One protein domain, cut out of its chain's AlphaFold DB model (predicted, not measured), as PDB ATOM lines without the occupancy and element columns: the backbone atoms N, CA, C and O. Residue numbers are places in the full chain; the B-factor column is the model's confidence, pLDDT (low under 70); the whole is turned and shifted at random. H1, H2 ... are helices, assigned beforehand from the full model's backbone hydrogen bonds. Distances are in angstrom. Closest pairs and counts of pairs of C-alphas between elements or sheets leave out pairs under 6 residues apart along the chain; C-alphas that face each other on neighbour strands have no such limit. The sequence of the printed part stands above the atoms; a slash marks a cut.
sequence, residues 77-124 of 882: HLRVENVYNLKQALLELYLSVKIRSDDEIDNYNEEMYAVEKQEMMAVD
ATOM      1  N   HIS A  77     -27.092 -17.251 -38.614       59.62
ATOM      2  CA  HIS A  77     -25.652 -17.148 -38.892       59.62
ATOM      3  C   HIS A  77     -24.743 -17.278 -37.647       59.62
ATOM      4  O   HIS A  77     -23.539 -17.429 -37.788       59.62
ATOM      5  N   LEU A  78     -25.299 -17.201 -36.429       59.62
ATOM      6  CA  LEU A  78     -24.614 -17.510 -35.161       59.62
ATOM      7  C   LEU A  78     -24.888 -18.947 -34.690       59.62
ATOM      8  O   LEU A  78     -24.442 -19.357 -33.619       59.62
ATOM      9  N   ARG A  79     -25.596 -19.749 -35.494       64.81
ATOM     10  CA  ARG A  79     -25.490 -21.204 -35.381       64.81
ATOM     11  C   ARG A  79     -24.084 -21.573 -35.826       64.81
ATOM     12  O   ARG A  79     -23.681 -21.187 -36.916       64.81
ATOM     13  N   VAL A  80     -23.357 -22.320 -35.000       65.94
ATOM     14  CA  VAL A  80     -22.038 -22.848 -35.364       65.94
ATOM     15  C   VAL A  80     -22.225 -23.780 -36.559       65.94
ATOM     16  O   VAL A  80     -22.624 -24.928 -36.388       65.94
ATOM     17  N   GLU A  81     -21.982 -23.285 -37.776       72.12
ATOM     18  CA  GLU A  81     -22.210 -24.048 -39.016       72.12
ATOM     19  C   GLU A  81     -21.347 -25.316 -39.071       72.12
ATOM     20  O   GLU A  81     -21.692 -26.295 -39.726       72.12
ATOM     21  N   ASN A  82     -20.263 -25.328 -38.292       84.19
ATOM     22  CA  ASN A  82     -19.338 -26.436 -38.155       84.19
ATOM     23  C   ASN A  82     -19.548 -27.228 -36.847       84.19
ATOM     24  O   ASN A  82     -18.627 -27.418 -36.051       84.19
ATOM     25  N   VAL A  83     -20.784 -27.701 -36.622       89.31
ATOM     26  CA  VAL A  83     -21.146 -28.600 -35.497       89.31
ATOM     27  C   VAL A  83     -20.231 -29.829 -35.449       89.31
ATOM     28  O   VAL A  83     -19.873 -30.288 -34.366       89.31
ATOM     29  N   TYR A  84     -19.806 -30.325 -36.616       93.12
ATOM     30  CA  TYR A  84     -18.830 -31.406 -36.740       93.12
ATOM     31  C   TYR A  84     -17.491 -31.037 -36.082       93.12
ATOM     32  O   TYR A  84     -17.053 -31.739 -35.175       93.12
ATOM     33  N   ASN A  85     -16.881 -29.903 -36.453       93.38
ATOM     34  CA  ASN A  85     -15.620 -29.452 -35.852       93.38
ATOM     35  C   ASN A  85     -15.756 -29.157 -34.348       93.38
ATOM     36  O   ASN A  85     -14.823 -29.418 -33.593       93.38
ATOM     37  N   LEU A  86     -16.910 -28.657 -33.890       94.69
ATOM     38  CA  LEU A  86     -17.167 -28.471 -32.456       94.69
ATOM     39  C   LEU A  86     -17.223 -29.817 -31.714       94.69
ATOM     40  O   LEU A  86     -16.628 -29.948 -30.647       94.69
ATOM     41  N   LYS A  87     -17.886 -30.831 -32.287       96.06
ATOM     42  CA  LYS A  87     -17.901 -32.193 -31.731       96.06
ATOM     43  C   LYS A  87     -16.499 -32.810 -31.722       96.06
ATOM     44  O   LYS A  87     -16.108 -33.387 -30.715       96.06
ATOM     45  N   GLN A  88     -15.745 -32.647 -32.809       96.56
ATOM     46  CA  GLN A  88     -14.354 -33.089 -32.934       96.56
ATOM     47  C   GLN A  88     -13.469 -32.453 -31.845       96.56
ATOM     48  O   GLN A  88     -12.755 -33.172 -31.154       96.56
ATOM     49  N   ALA A  89     -13.576 -31.140 -31.617       97.06
ATOM     50  CA  ALA A  89     -12.817 -30.441 -30.579       97.06
ATOM     51  C   ALA A  89     -13.221 -30.858 -29.150       97.06
ATOM     52  O   ALA A  89     -12.357 -31.010 -28.290       97.06
ATOM     53  N   LEU A  90     -14.515 -31.087 -28.887       97.50
ATOM     54  CA  LEU A  90     -14.996 -31.613 -27.598       97.50
ATOM     55  C   LEU A  90     -14.521 -33.050 -27.338       97.50
ATOM     56  O   LEU A  90     -14.179 -33.390 -26.207       97.50
ATOM     57  N   LEU A  91     -14.476 -33.879 -28.381       98.00
ATOM     58  CA  LEU A  91     -13.940 -35.238 -28.347       98.00
ATOM     59  C   LEU A  91     -12.426 -35.243 -28.083       98.00
ATOM     60  O   LEU A  91     -11.949 -35.975 -27.221       98.00
ATOM     61  N   GLU A  92     -11.670 -34.400 -28.783       97.75
ATOM     62  CA  GLU A  92     -10.222 -34.267 -28.593       97.75
ATOM     63  C   GLU A  92      -9.880 -33.705 -27.205       97.75
ATOM     64  O   GLU A  92      -8.958 -34.205 -26.557       97.75
ATOM     65  N   LEU A  93     -10.677 -32.756 -26.695       98.06
ATOM     66  CA  LEU A  93     -10.598 -32.297 -25.309       98.06
ATOM     67  C   LEU A  93     -10.873 -33.442 -24.325       98.06
ATOM     68  O   LEU A  93     -10.068 -33.644 -23.419       98.06
ATOM     69  N   TYR A  94     -11.952 -34.216 -24.514       98.19
ATOM     70  CA  TYR A  94     -12.279 -35.357 -23.647       98.19
ATOM     71  C   TYR A  94     -11.128 -36.363 -23.561       98.19
ATOM     72  O   TYR A  94     -10.672 -36.664 -22.462       98.19
ATOM     73  N   LEU A  95     -10.607 -36.827 -24.699       97.69
ATOM     74  CA  LEU A  95      -9.508 -37.800 -24.726       97.69
ATOM     75  C   LEU A  95      -8.234 -37.278 -24.044       97.69
ATOM     76  O   LEU A  95      -7.466 -38.084 -23.514       97.69
ATOM     77  N   SER A  96      -8.037 -35.954 -24.034       96.50
ATOM     78  CA  SER A  96      -6.905 -35.271 -23.394       96.50
ATOM     79  C   SER A  96      -7.076 -35.068 -21.884       96.50
ATOM     80  O   SER A  96      -6.074 -34.981 -21.182       96.50
ATOM     81  N   VAL A  97      -8.314 -34.984 -21.370       97.19
ATOM     82  CA  VAL A  97      -8.594 -34.847 -19.920       97.19
ATOM     83  C   VAL A  97      -9.063 -36.142 -19.254       97.19
ATOM     84  O   VAL A  97      -9.145 -36.184 -18.027       97.19
ATOM     85  N   LYS A  98      -9.379 -37.193 -20.026       96.94
ATOM     86  CA  LYS A  98      -9.768 -38.511 -19.508       96.94
ATOM     87  C   LYS A  98      -8.668 -39.037 -18.584       96.94
ATOM     88  O   LYS A  98      -7.540 -39.276 -19.016       96.94
ATOM     89  N   ILE A  99      -9.040 -39.265 -17.327       93.69
ATOM     90  CA  ILE A  99      -8.195 -39.923 -16.332       93.69
ATOM     91  C   ILE A  99      -8.038 -41.396 -16.719       93.69
ATOM     92  O   ILE A  99      -9.014 -42.063 -17.066       93.69
ATOM     93  N   ARG A 100      -6.798 -41.872 -16.661       95.31
ATOM     94  CA  ARG A 100      -6.354 -43.224 -17.014       95.31
ATOM     95  C   ARG A 100      -5.479 -43.753 -15.876       95.31
ATOM     96  O   ARG A 100      -4.876 -42.952 -15.165       95.31
ATOM     97  N   SER A 101      -5.420 -45.066 -15.682       95.12
ATOM     98  CA  SER A 101      -4.453 -45.680 -14.755       95.12
ATOM     99  C   SER A 101      -3.044 -45.679 -15.352       95.12
ATOM    100  O   SER A 101      -2.919 -45.699 -16.574       95.12
ATOM    101  N   ASP A 102      -1.998 -45.744 -14.527       92.81
ATOM    102  CA  ASP A 102      -0.598 -45.788 -14.993       92.81
ATOM    103  C   ASP A 102      -0.375 -46.902 -16.042       92.81
ATOM    104  O   ASP A 102       0.113 -46.633 -17.136       92.81
ATOM    105  N   ASP A 103      -0.887 -48.113 -15.778       95.19
ATOM    106  CA  ASP A 103      -0.873 -49.250 -16.717       95.19
ATOM    107  C   ASP A 103      -1.611 -48.973 -18.048       95.19
ATOM    108  O   ASP A 103      -1.305 -49.589 -19.069       95.19
ATOM    109  N   GLU A 104      -2.607 -48.077 -18.062       95.88
ATOM    110  CA  GLU A 104      -3.291 -47.661 -19.297       95.88
ATOM    111  C   GLU A 104      -2.430 -46.629 -20.034       95.88
ATOM    112  O   GLU A 104      -2.261 -46.760 -21.241       95.88
ATOM    113  N   ILE A 105      -1.842 -45.661 -19.318       95.38
ATOM    114  CA  ILE A 105      -0.978 -44.600 -19.865       95.38
ATOM    115  C   ILE A 105       0.266 -45.186 -20.545       95.38
ATOM    116  O   ILE A 105       0.535 -44.839 -21.694       95.38
ATOM    117  N   ASP A 106       0.974 -46.113 -19.892       97.12
ATOM    118  CA  ASP A 106       2.181 -46.755 -20.442       97.12
ATOM    119  C   ASP A 106       1.901 -47.564 -21.724       97.12
ATOM    120  O   ASP A 106       2.792 -47.754 -22.556       97.12
ATOM    121  N   ASN A 107       0.656 -48.013 -21.918       95.69
ATOM    122  CA  ASN A 107       0.209 -48.716 -23.122       95.69
ATOM    123  C   ASN A 107      -0.531 -47.806 -24.129       95.69
ATOM    124  O   ASN A 107      -0.873 -48.266 -25.222       95.69
ATOM    125  N   TYR A 108      -0.775 -46.528 -23.807       96.94
ATOM    126  CA  TYR A 108      -1.636 -45.638 -24.592       96.94
ATOM    127  C   TYR A 108      -0.923 -45.070 -25.831       96.94
ATOM    128  O   TYR A 108      -0.435 -43.939 -25.857       96.94
ATOM    129  N   ASN A 109      -0.861 -45.881 -26.887       97.25
ATOM    130  CA  ASN A 109      -0.255 -45.512 -28.164       97.25
ATOM    131  C   ASN A 109      -1.239 -44.791 -29.120       97.25
ATOM    132  O   ASN A 109      -2.440 -44.676 -28.866       97.25
ATOM    133  N   GLU A 110      -0.726 -44.308 -30.256       97.12
ATOM    134  CA  GLU A 110      -1.521 -43.588 -31.267       97.12
ATOM    135  C   GLU A 110      -2.625 -44.460 -31.908       97.12
ATOM    136  O   GLU A 110      -3.675 -43.946 -32.290       97.12
ATOM    137  N   GLU A 111      -2.435 -45.783 -31.961       97.06
ATOM    138  CA  GLU A 111      -3.432 -46.742 -32.454       97.06
ATOM    139  C   GLU A 111      -4.620 -46.862 -31.482       97.06
ATOM    140  O   GLU A 111      -5.772 -46.738 -31.904       97.06
ATOM    141  N   MET A 112      -4.365 -46.987 -30.174       96.56
ATOM    142  CA  MET A 112      -5.406 -46.927 -29.139       96.56
ATOM    143  C   MET A 112      -6.125 -45.577 -29.130       96.56
ATOM    144  O   MET A 112      -7.353 -45.551 -29.046       96.56
ATOM    145  N   TYR A 113      -5.395 -44.466 -29.283       97.62
ATOM    146  CA  TYR A 113      -6.010 -43.144 -29.418       97.62
ATOM    147  C   TYR A 113      -6.936 -43.060 -30.638       97.62
ATOM    148  O   TYR A 113      -8.034 -42.511 -30.530       97.62
ATOM    149  N   ALA A 114      -6.541 -43.617 -31.786       97.62
ATOM    150  CA  ALA A 114      -7.381 -43.646 -32.981       97.62
ATOM    151  C   ALA A 114      -8.656 -44.488 -32.780       97.62
ATOM    152  O   ALA A 114      -9.738 -44.043 -33.170       97.62
ATOM    153  N   VAL A 115      -8.550 -45.652 -32.125       97.69
ATOM    154  CA  VAL A 115      -9.701 -46.514 -31.799       97.69
ATOM    155  C   VAL A 115     -10.651 -45.827 -30.814       97.69
ATOM    156  O   VAL A 115     -11.829 -45.670 -31.137       97.69
ATOM    157  N   GLU A 116     -10.161 -45.335 -29.668       97.56
ATOM    158  CA  GLU A 116     -11.005 -44.660 -28.663       97.56
ATOM    159  C   GLU A 116     -11.690 -43.420 -29.269       97.56
ATOM    160  O   GLU A 116     -12.879 -43.179 -29.053       97.56
ATOM    161  N   LYS A 117     -10.978 -42.667 -30.117       97.88
ATOM    162  CA  LYS A 117     -11.534 -41.529 -30.861       97.88
ATOM    163  C   LYS A 117     -12.627 -41.942 -31.845       97.88
ATOM    164  O   LYS A 117     -13.622 -41.229 -31.954       97.88
ATOM    165  N   GLN A 118     -12.477 -43.067 -32.542       97.88
ATOM    166  CA  GLN A 118     -13.482 -43.562 -33.485       97.88
ATOM    167  C   GLN A 118     -14.733 -44.102 -32.772       97.88
ATOM    168  O   GLN A 118     -15.846 -43.840 -33.230       97.88
ATOM    169  N   GLU A 119     -14.585 -44.790 -31.638       97.25
ATOM    170  CA  GLU A 119     -15.720 -45.240 -30.819       97.25
ATOM    171  C   GLU A 119     -16.484 -44.046 -30.223       97.25
ATOM    172  O   GLU A 119     -17.698 -43.901 -30.408       97.25
ATOM    173  N   MET A 120     -15.762 -43.117 -29.592       97.31
ATOM    174  CA  MET A 120     -16.339 -41.921 -28.971       97.31
ATOM    175  C   MET A 120     -16.889 -40.910 -29.995       97.31
ATOM    176  O   MET A 120     -17.709 -40.058 -29.642       97.31
ATOM    177  N   MET A 121     -16.549 -41.036 -31.283       97.19
ATOM    178  CA  MET A 121     -17.175 -40.276 -32.375       97.19
ATOM    179  C   MET A 121     -18.684 -40.555 -32.508       97.19
ATOM    180  O   MET A 121     -19.419 -39.698 -33.013       97.19
ATOM    181  N   ALA A 122     -19.174 -41.706 -32.032       97.12
ATOM    182  CA  ALA A 122     -20.601 -42.034 -32.012       97.12
ATOM    183  C   ALA A 122     -21.377 -41.345 -30.868       97.12
ATOM    184  O   ALA A 122     -22.563 -41.053 -31.029       97.12
ATOM    185  N   VAL A 123     -20.718 -41.034 -29.745       96.75
ATOM    186  CA  VAL A 123     -21.326 -40.449 -28.529       96.75
ATOM    187  C   VAL A 123     -21.873 -39.042 -28.798       96.75
ATOM    188  O   VAL A 123     -21.333 -38.318 -29.631       96.75
ATOM    189  N   ASP A 124     -22.956 -38.628 -28.136       97.56
ATOM    190  CA  ASP A 124     -23.532 -37.294 -28.349       97.56
ATOM    191  C   ASP A 124     -22.648 -36.150 -27.804       97.56
ATOM    192  O   ASP A 124     -21.901 -36.307 -26.836       97.56
TER     193      ASP A 124
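Overview. This is residues 77 to 124 of the 882 residues of an uncharacterized protein of Oxytricha trifallax (UniProt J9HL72). A long helix, H1, leads to an outlying loop with one short helical turn, H2, and the printed part then folds back so that the steeply tilted H3 runs in toward H1, its last residue, Met 120, coming closest to Leu 91, and H3 meets H1 at residues 91 to 95 alone. Residues 77 to 86 and 101 to 107 stick out at opposite ends. The 48 printed residues hold three named helices, H1, H2, H3, and no named strand: all helix. The whole is loose, with a radius of gyration of the C-alphas of 13.2 A, a rod of 46 by 17 by 16 A.

Along the chain. H1, residues 83 to 97, begins at C-alpha (-21.146, -28.600, -35.497) and is 21.0 A long. H2 is residues 102 to 105, 5.0 A. H3, residues 110 to 120, is 15.1 A long and ends at C-alpha (-16.339, -41.921, -28.971).

Arrangement. H1 touches H3 with residues 91 to 95 alone; the closest C-alphas, of Leu 91 and Met 120, are 7.1 A apart. They run opposite ways at a steep tilt of 55 degrees. H2 is apart from H1 and from H3. In H1 and H3 every O i to N i+4 pair is within hydrogen-bond range; H2 is too short for one.

Size, cuts and confidence. The C-alphas of His 77 and Asp 103, the two farthest apart, are 46.2 A apart. The printed part has no cut, and both links are tight. Residues 77 to 80 are under pLDDT 70.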